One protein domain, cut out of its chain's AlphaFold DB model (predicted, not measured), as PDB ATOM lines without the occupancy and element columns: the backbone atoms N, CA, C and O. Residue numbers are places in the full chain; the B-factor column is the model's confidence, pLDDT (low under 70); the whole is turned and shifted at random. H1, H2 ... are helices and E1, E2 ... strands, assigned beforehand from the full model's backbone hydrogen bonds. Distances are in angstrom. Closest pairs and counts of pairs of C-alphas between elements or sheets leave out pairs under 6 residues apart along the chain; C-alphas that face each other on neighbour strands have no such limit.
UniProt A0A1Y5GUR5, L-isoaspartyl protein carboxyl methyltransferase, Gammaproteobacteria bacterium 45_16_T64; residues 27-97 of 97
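Overview. This is residues 27 to 97 of the 97 residues of the protein "L-isoaspartyl protein carboxyl methyltransferase" of Gammaproteobacteria bacterium 45_16_T64 (UniProt A0A1Y5GUR5). A twisted sheet of four strands has one short helix, H1, over one face; the long hairpin of E3 and E4 runs along its longest axis. The printed part has 71 residues, mostly strand, with E1 H1 E2 E3 E4 in chain order; the mixed sheet runs E1 E2 E3 E4. It is compact, radius of gyration of the C-alphas 12.4 A, spanning 39 by 26 by 16 A.

Arrangement. Start at E1, residues 35 to 39, parallel to E2, residues 55 to 65; N 60 and O 36 are 3.0 A apart. With H1, residues 49 to 54, they form a strand-helix-strand unit, two parallel neighbours with a helix between, its crossover right-handed. H1, every O i to N i+4 pair within hydrogen-bond range, is over E2 at a height over the sheet of 9.3 A; its closest C-alpha to E1 is Gln 54, 6.1 A from Tyr 35. E2, E3, residues 72 to 82, and E4, residues 85 to 96, form a meander of antiparallel hairpins: N 61 and O 77 are 2.8 A apart, N 76 and O 91 3.0 A.

Along the chain. Find E1's start, C-alpha 35, at (84.527, 191.240, 146.946). E2 bends at residue 58; E3 spans 30.0 A; E4, 30.9 A, ends at C-alpha 96, (66.619, 182.914, 133.997).

Size, cuts and confidence. The printed part has no cut and no long link. Look for pLDDT under 70 at residues 82 to 88 and 91 to 97.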
ATOM      1  N   TYR A  27      83.473 177.302 146.284       95.25
ATOM      2  CA  TYR A  27      84.333 177.815 147.354       95.25
ATOM      3  C   TYR A  27      84.840 179.237 147.094       95.25
ATOM      4  O   TYR A  27      85.423 179.848 147.989       95.25
ATOM      5  N   GLY A  28      84.600 179.795 145.905       93.88
ATOM      6  CA  GLY A  28      85.096 181.112 145.512       93.88
ATOM      7  C   GLY A  28      86.618 181.177 145.398       93.88
ATOM      8  O   GLY A  28      87.285 180.181 145.133       93.88
ATOM      9  N   TRP A  29      87.172 182.371 145.604       95.75
ATOM     10  CA  TRP A  29      88.614 182.605 145.553       95.75
ATOM     11  C   TRP A  29      89.024 183.453 146.750       95.75
ATOM     12  O   TRP A  29      89.041 184.684 146.714       95.75
ATOM     13  N   GLN A  30      89.296 182.756 147.851       94.31
ATOM     14  CA  GLN A  30      89.485 183.357 149.168       94.31
ATOM     15  C   GLN A  30      90.684 184.313 149.230       94.31
ATOM     16  O   GLN A  30      90.612 185.319 149.926       94.31
ATOM     17  N   GLU A  31      91.748 184.041 148.476       94.69
ATOM     18  CA  GLU A  31      92.966 184.866 148.424       94.69
ATOM     19  C   GLU A  31      92.711 186.289 147.901       94.69
ATOM     20  O   GLU A  31      93.433 187.212 148.259       94.69
ATOM     21  N   HIS A  32      91.669 186.472 147.083       93.56
ATOM     22  CA  HIS A  32      91.279 187.770 146.521       93.56
ATOM     23  C   HIS A  32      90.029 188.361 147.183       93.56
ATOM     24  O   HIS A  32      89.553 189.426 146.788       93.56
ATOM     25  N   ALA A  33      89.496 187.689 148.204       92.94
ATOM     26  CA  ALA A  33      88.450 188.256 149.032       92.94
ATOM     27  C   ALA A  33      89.001 189.454 149.844       92.94
ATOM     28  O   ALA A  33      90.179 189.475 150.202       92.94
ATOM     29  N   PRO A  34      88.161 190.436 150.210       96.44
ATOM     30  CA  PRO A  34      86.715 190.451 150.024       96.44
ATOM     31  C   PRO A  34      86.260 191.144 148.725       96.44
ATOM     32  O   PRO A  34      86.887 192.089 148.254       96.44
ATOM     33  N   TYR A  35      85.105 190.733 148.198       96.38
ATOM     34  CA  TYR A  35      84.527 191.240 146.946       96.38
ATOM     35  C   TYR A  35      83.422 192.276 147.168       96.38
ATOM     36  O   TYR A  35      82.551 192.098 148.022       96.38
ATOM     37  N   ASP A  36      83.399 193.330 146.351       96.50
ATOM     38  CA  ASP A  36      82.264 194.265 146.271       96.50
ATOM     39  C   ASP A  36      81.046 193.621 145.586       96.50
ATOM     40  O   ASP A  36      79.895 193.886 145.946       96.50
ATOM     41  N   GLY A  37      81.309 192.744 144.616       95.69
ATOM     42  CA  GLY A  37      80.311 192.060 143.809       95.69
ATOM     43  C   GLY A  37      80.745 190.639 143.462       95.69
ATOM     44  O   GLY A  37      81.899 190.433 143.098       95.69
ATOM     45  N   ILE A  38      79.830 189.675 143.545       96.62
ATOM     46  CA  ILE A  38      80.029 188.312 143.029       96.62
ATOM     47  C   ILE A  38      78.914 188.013 142.029       96.62
ATOM     48  O   ILE A  38      77.737 188.176 142.342       96.62
ATOM     49  N   ILE A  39      79.274 187.569 140.830       94.88
ATOM     50  CA  ILE A  39      78.314 187.083 139.838       94.88
ATOM     51  C   ILE A  39      78.597 185.604 139.644       94.88
ATOM     52  O   ILE A  39      79.717 185.223 139.306       94.88
ATOM     53  N   VAL A  40      77.586 184.782 139.878       93.81
ATOM     54  CA  VAL A  40      77.634 183.348 139.614       93.81
ATOM     55  C   VAL A  40      76.833 183.092 138.347       93.81
ATOM     56  O   VAL A  40      75.694 183.526 138.235       93.81
ATOM     57  N   THR A  41      77.437 182.413 137.380       89.81
ATOM     58  CA  THR A  41      76.818 182.100 136.080       89.81
ATOM     59  C   THR A  41      76.455 180.620 135.942       89.81
ATOM     60  O   THR A  41      76.176 180.153 134.844       89.81
ATOM     61  N   ALA A  42      76.470 179.880 137.052       87.00
ATOM     62  CA  ALA A  42      76.056 178.487 137.136       87.00
ATOM     63  C   ALA A  42      74.874 178.352 138.103       87.00
ATOM     64  O   ALA A  42      74.823 179.040 139.124       87.00
ATOM     65  N   VAL A  43      73.936 177.465 137.776       85.06
ATOM     66  CA  VAL A  43      72.793 177.171 138.640       85.06
ATOM     67  C   VAL A  43      73.252 176.435 139.897       85.06
ATOM     68  O   VAL A  43      74.111 175.555 139.833       85.06
ATOM     69  N   THR A  44      72.678 176.796 141.038       85.62
ATOM     70  CA  THR A  44      72.864 176.079 142.303       85.62
ATOM     71  C   THR A  44      71.537 175.967 143.040       85.62
ATOM     72  O   THR A  44      70.691 176.857 142.959       85.62
ATOM     73  N   ASP A  45      71.362 174.889 143.799       87.00
ATOM     74  CA  ASP A  45      70.146 174.669 144.587       87.00
ATOM     75  C   ASP A  45      70.059 175.642 145.773       87.00
ATOM     76  O   ASP A  45      68.976 176.012 146.226       87.00
ATOM     77  N   THR A  46      71.213 176.067 146.296       89.12
ATOM     78  CA  THR A  46      71.309 176.960 147.456       89.12
ATOM     79  C   THR A  46      72.438 177.970 147.305       89.12
ATOM     80  O   THR A  46      73.367 177.794 146.519       89.12
ATOM     81  N   ILE A  47      72.361 179.053 148.077       90.38
ATOM     82  CA  ILE A  47      73.360 180.122 148.056       90.38
ATOM     83  C   ILE A  47      74.602 179.666 148.830       90.38
ATOM     84  O   ILE A  47      74.490 179.445 150.039       90.38
ATOM     85  N   PRO A  48      75.784 179.579 148.192       92.94
ATOM     86  CA  PRO A  48      76.977 179.044 148.836       92.94
ATOM     87  C   PRO A  48      77.445 179.926 150.008       92.94
ATOM     88  O   PRO A  48      77.821 181.088 149.795       92.94
ATOM     89  N   PRO A  49      77.501 179.399 151.249       93.88
ATOM     90  CA  PRO A  49      78.020 180.141 152.397       93.88
ATOM     91  C   PRO A  49      79.446 180.704 152.212       93.88
ATOM     92  O   PRO A  49      79.675 181.839 152.651       93.88
ATOM     93  N   PRO A  50      80.397 180.005 151.543       95.44
ATOM     94  CA  PRO A  50      81.740 180.539 151.300       95.44
ATOM     95  C   PRO A  50      81.734 181.851 150.508       95.44
ATOM     96  O   PRO A  50      82.405 182.810 150.891       95.44
ATOM     97  N   LEU A  51      80.916 181.944 149.456       94.69
ATOM     98  CA  LEU A  51      80.822 183.151 148.631       94.69
ATOM     99  C   LEU A  51      80.224 184.327 149.415       94.69
ATOM    100  O   LEU A  51      80.681 185.464 149.306       94.69
ATOM    101  N   VAL A  52      79.239 184.059 150.274       93.81
ATOM    102  CA  VAL A  52      78.646 185.079 151.153       93.81
ATOM    103  C   VAL A  52      79.658 185.584 152.191       93.81
ATOM    104  O   VAL A  52      79.687 186.780 152.518       93.81
ATOM    105  N   ALA A  53      80.514 184.701 152.709       94.19
ATOM    106  CA  ALA A  53      81.593 185.085 153.613       94.19
ATOM    107  C   ALA A  53      82.595 186.023 152.922       94.19
ATOM    108  O   ALA A  53      82.977 187.030 153.524       94.19
ATOM    109  N   GLN A  54      82.914 185.756 151.653       96.62
ATOM    110  CA  GLN A  54      83.855 186.533 150.842       96.62
ATOM    111  C   GLN A  54      83.309 187.890 150.358       96.62
ATOM    112  O   GLN A  54      84.084 188.715 149.887       96.62
ATOM    113  N   LEU A  55      82.011 188.187 150.494       96.06
ATOM    114  CA  LEU A  55      81.475 189.525 150.200       96.06
ATOM    115  C   LEU A  55      81.895 190.572 151.245       96.06
ATOM    116  O   LEU A  55      81.832 190.325 152.455       96.06
ATOM    117  N   LYS A  56      82.195 191.793 150.796       94.81
ATOM    118  CA  LYS A  56      82.325 192.984 151.650       94.81
ATOM    119  C   LYS A  56      80.996 193.344 152.322       94.81
ATOM    120  O   LYS A  56      79.917 192.920 151.896       94.81
ATOM    121  N   ASN A  57      81.053 194.171 153.369       92.25
ATOM    122  CA  ASN A  57      79.843 194.823 153.874       92.25
ATOM    123  C   ASN A  57      79.217 195.674 152.760       92.25
ATOM    124  O   ASN A  57      79.939 196.332 152.020       92.25
ATOM    125  N   ASN A  58      77.891 195.654 152.634       91.19
ATOM    126  CA  ASN A  58      77.143 196.230 151.511       91.19
ATOM    127  C   ASN A  58      77.440 195.625 150.127       91.19
ATOM    128  O   ASN A  58      76.847 196.080 149.144       91.19
ATOM    129  N   GLY A  59      78.276 194.584 150.054       94.50
ATOM    130  CA  GLY A  59      78.546 193.841 148.831       94.50
ATOM    131  C   GLY A  59      77.303 193.124 148.307       94.50
ATOM    132  O   GLY A  59      76.357 192.829 149.056       94.50
ATOM    133  N   ARG A  60      77.295 192.872 146.999       95.00
ATOM    134  CA  ARG A  60      76.156 192.278 146.288       95.00
ATOM    135  C   ARG A  60      76.549 190.969 145.624       95.00
ATOM    136  O   ARG A  60      77.662 190.828 145.138       95.00
ATOM    137  N   MET A  61      75.624 190.026 145.564       95.19
ATOM    138  CA  MET A  61      75.787 188.807 144.785       95.19
ATOM    139  C   MET A  61      74.588 188.608 143.878       95.19
ATOM    140  O   MET A  61      73.459 188.791 144.321       95.19
ATOM    141  N   ILE A  62      74.850 188.231 142.633       94.00
ATOM    142  CA  ILE A  62      73.838 187.786 141.678       94.00
ATOM    143  C   ILE A  62      74.096 186.308 141.406       94.00
ATOM    144  O   ILE A  62      75.215 185.943 141.043       94.00
ATOM    145  N   ILE A  63      73.087 185.468 141.619       92.25
ATOM    146  CA  ILE A  63      73.213 184.015 141.489       92.25
ATOM    147  C   ILE A  63      71.901 183.384 140.997       92.25
ATOM    148  O   ILE A  63      70.848 183.683 141.564       92.25
ATOM    149  N   PRO A  64      71.929 182.537 139.954       90.56
ATOM    150  CA  PRO A  64      70.797 181.704 139.571       90.56
ATOM    151  C   PRO A  64      70.556 180.613 140.618       90.56
ATOM    152  O   PRO A  64      71.460 179.838 140.933       90.56
ATOM    153  N   ILE A  65      69.333 180.551 141.143       89.56
ATOM    154  CA  ILE A  65      68.882 179.517 142.076       89.56
ATOM    155  C   ILE A  65      67.754 178.715 141.435       89.56
ATOM    156  O   ILE A  65      66.762 179.282 140.972       89.56
ATOM    157  N   GLY A  66      67.895 177.397 141.428       86.31
ATOM    158  CA  GLY A  66      66.931 176.479 140.832       86.31
ATOM    159  C   GLY A  66      67.568 175.129 140.542       86.31
ATOM    160  O   GLY A  66      68.716 174.893 140.899       86.31
ATOM    161  N   SER A  67      66.828 174.257 139.867       82.25
ATOM    162  CA  SER A  67      67.350 172.968 139.410       82.25
ATOM    163  C   SER A  67      67.759 173.027 137.934       82.25
ATOM    164  O   SER A  67      67.199 173.820 137.169       82.25
ATOM    165  N   PRO A  68      68.707 172.180 137.495       75.75
ATOM    166  CA  PRO A  68      69.054 172.067 136.083       75.75
ATOM    167  C   PRO A  68      67.818 171.762 135.224       75.75
ATOM    168  O   PRO A  68      66.977 170.953 135.610       75.75
ATOM    169  N   ASN A  69      67.725 172.389 134.048       76.75
ATOM    170  CA  ASN A  69      66.634 172.213 133.072       76.75
ATOM    171  C   ASN A  69      65.229 172.635 133.547       76.75
ATOM    172  O   ASN A  69      64.241 172.326 132.885       76.75
ATOM    173  N   MET A  70      65.132 173.349 134.667       78.44
ATOM    174  CA  MET A  70      63.896 173.959 135.157       78.44
ATOM    175  C   MET A  70      64.028 175.485 135.148       78.44
ATOM    176  O   MET A  70      65.150 175.993 135.167       78.44
ATOM    177  N   PRO A  71      62.908 176.228 135.167       77.94
ATOM    178  CA  PRO A  71      62.900 177.648 135.487       77.94
ATOM    179  C   PRO A  71      63.769 177.977 136.701       77.94
ATOM    180  O   PRO A  71      63.560 177.432 137.786       77.94
ATOM    181  N   GLN A  72      64.727 178.880 136.526       82.25
ATOM    182  CA  GLN A  72      65.614 179.319 137.602       82.25
ATOM    183  C   GLN A  72      65.243 180.739 137.994       82.25
ATOM    184  O   GLN A  72      64.913 181.549 137.134       82.25
ATOM    185  N   ASN A  73      65.339 181.075 139.273       85.25
ATOM    186  CA  ASN A  73      65.209 182.455 139.713       85.25
ATOM    187  C   ASN A  73      66.596 183.081 139.773       85.25
ATOM    188  O   ASN A  73      67.466 182.589 140.494       85.25
ATOM    189  N   LEU A  74      66.804 184.192 139.073       89.06
ATOM    190  CA  LEU A  74      67.994 184.994 139.325       89.06
ATOM    191  C   LEU A  74      67.798 185.707 140.665       89.06
ATOM    192  O   LEU A  74      66.780 186.354 140.881       89.06
ATOM    193  N   VAL A  75      68.735 185.585 141.595       90.38
ATOM    194  CA  VAL A  75      68.607 186.178 142.930       90.38
ATOM    195  C   VAL A  75      69.672 187.244 143.116       90.38
ATOM    196  O   VAL A  75      70.859 186.970 142.950       90.38
ATOM    197  N   LEU A  76      69.258 188.446 143.526       92.00
ATOM    198  CA  LEU A  76      70.168 189.458 144.061       92.00
ATOM    199  C   LEU A  76      70.186 189.369 145.589       92.00
ATOM    200  O   LEU A  76      69.178 189.616 146.256       92.00
ATOM    201  N   LEU A  77      71.359 189.074 146.137       91.56
ATOM    202  CA  LEU A  77      71.668 189.102 147.559       91.56
ATOM    203  C   LEU A  77      72.445 190.379 147.886       91.56
ATOM    204  O   LEU A  77      73.455 190.681 147.253       91.56
ATOM    205  N   LYS A  78      72.021 191.110 148.922       92.62
ATOM    206  CA  LYS A  78      72.811 192.202 149.522       92.62
ATOM    207  C   LYS A  78      73.248 191.833 150.938       92.62
ATOM    208  O   LYS A  78      72.391 191.542 151.777       92.62
ATOM    209  N   LYS A  79      74.557 191.880 151.215       90.00
ATOM    210  CA  LYS A  79      75.124 191.646 152.553       90.00
ATOM    211  C   LYS A  79      75.030 192.920 153.384       90.00
ATOM    212  O   LYS A  79      75.661 193.919 153.053       90.00
ATOM    213  N   ILE A  80      74.247 192.888 154.456       87.31
ATOM    214  CA  ILE A  80      74.081 194.015 155.379       87.31
ATOM    215  C   ILE A  80      74.600 193.570 156.744       87.31
ATOM    216  O   ILE A  80      74.026 192.678 157.375       87.31
ATOM    217  N   ILE A  81      75.705 194.165 157.190       79.62
ATOM    218  CA  ILE A  81      76.184 194.002 158.562       79.62
ATOM    219  C   ILE A  81      75.524 195.094 159.400       79.62
ATOM    220  O   ILE A  81      75.799 196.276 159.204       79.62
ATOM    221  N   THR A  82      74.653 194.691 160.319       69.88
ATOM    222  CA  THR A  82      74.095 195.571 161.350       69.88
ATOM    223  C   THR A  82      74.746 195.213 162.686       69.88
ATOM    224  O   THR A  82      75.040 194.040 162.907       69.88
ATOM    225  N   GLU A  83      74.914 196.177 163.599       66.62
ATOM    226  CA  GLU A  83      75.541 195.985 164.928       66.62
ATOM    227  C   GLU A  83      74.953 194.819 165.742       66.62
ATOM    228  O   GLU A  83      75.618 194.248 166.597       66.62
ATOM    229  N   ARG A  84      73.706 194.433 165.446       55.97
ATOM    230  CA  ARG A  84      73.002 193.332 166.105       55.97
ATOM    231  C   ARG A  84      73.083 191.995 165.358       55.97
ATOM    232  O   ARG A  84      73.102 190.972 166.025       55.97
ATOM    233  N   HIS A  85      73.080 191.971 164.017       53.06
ATOM    234  CA  HIS A  85      72.934 190.739 163.214       53.06
ATOM    235  C   HIS A  85      73.415 190.915 161.757       53.06
ATOM    236  O   HIS A  85      73.264 191.988 161.167       53.06
ATOM    237  N   ARG A  86      73.908 189.834 161.128       59.31
ATOM    238  CA  ARG A  86      74.109 189.761 159.666       59.31
ATOM    239  C   ARG A  86      72.761 189.511 158.988       59.31
ATOM    240  O   ARG A  86      72.123 188.497 159.264       59.31
ATOM    241  N   ARG A  87      72.326 190.413 158.105       63.84
ATOM    242  CA  ARG A  87      71.071 190.272 157.350       63.84
ATOM    243  C   ARG A  87      71.368 190.175 155.856       63.84
ATOM    244  O   ARG A  87      72.131 190.974 155.313       63.84
ATOM    245  N   TYR A  88      70.719 189.225 155.194       69.19
ATOM    246  CA  TYR A  88      70.735 189.082 153.741       69.19
ATOM    247  C   TYR A  88      69.367 189.473 153.211       69.19
ATOM    248  O   TYR A  88      68.346 189.014 153.726       69.19
ATOM    249  N   ARG A  89      69.342 190.366 152.225       73.62
ATOM    250  CA  ARG A  89      68.101 190.705 151.532       73.62
ATOM    251  C   ARG A  89      68.115 190.064 150.157       73.62
ATOM    252  O   ARG A  89      69.041 190.320 149.391       73.62
ATOM    253  N   PHE A  90      67.089 189.262 149.904       70.19
ATOM    254  CA  PHE A  90      66.868 188.551 148.657       70.19
ATOM    255  C   PHE A  90      65.883 189.323 147.797       70.19
ATOM    256  O   PHE A  90      64.827 189.735 148.279       70.19
ATOM    257  N   TYR A  91      66.240 189.505 146.536       68.50
ATOM    258  CA  TYR A  91      65.354 190.055 145.527       68.50
ATOM    259  C   TYR A  91      65.259 189.048 144.379       68.50
ATOM    260  O   TYR A  91      66.291 188.777 143.756       68.50
ATOM    261  N   PRO A  92      64.077 188.472 144.113       65.38
ATOM    262  CA  PRO A  92      63.883 187.654 142.927       65.38
ATOM    263  C   PRO A  92      63.939 188.555 141.685       65.38
ATOM    264  O   PRO A  92      63.170 189.506 141.555       65.38
ATOM    265  N   PHE A  93      64.870 188.264 140.788       58.09
ATOM    266  CA  PHE A  93      65.098 188.916 139.501       58.09
ATOM    267  C   PHE A  93      64.594 188.016 138.361       58.09
ATOM    268  O   PHE A  93      65.363 187.576 137.523       58.09
ATOM    269  N   GLY A  94      63.290 187.741 138.314       59.12
ATOM    270  CA  GLY A  94      62.666 187.016 137.196       59.12
ATOM    271  C   GLY A  94      63.208 185.598 136.932       59.12
ATOM    272  O   GLY A  94      64.082 185.092 137.642       59.12
ATOM    273  N   LEU A  95      62.652 184.949 135.903       58.88
ATOM    274  CA  LEU A  95      63.166 183.675 135.403       58.88
ATOM    275  C   LEU A  95      64.463 183.907 134.613       58.88
ATOM    276  O   LEU A  95      64.492 184.734 133.703       58.88
ATOM    277  N   CYS A  96      65.505 183.137 134.913       60.78
ATOM    278  CA  CYS A  96      66.619 182.914 133.997       60.78
ATOM    279  C   CYS A  96      66.145 181.881 132.955       60.78
ATOM    280  O   CYS A  96      65.734 180.783 133.344       60.78
ATOM    281  N   LEU A  97      66.107 182.282 131.677       49.97
ATOM    282  CA  LEU A  97      65.724 181.451 130.525       49.97
ATOM    283  C   LEU A  97      66.928 180.694 129.963       49.97
ATOM    284  O   LEU A  97      68.024 181.301 129.928       49.97
TER     285      LEU A  97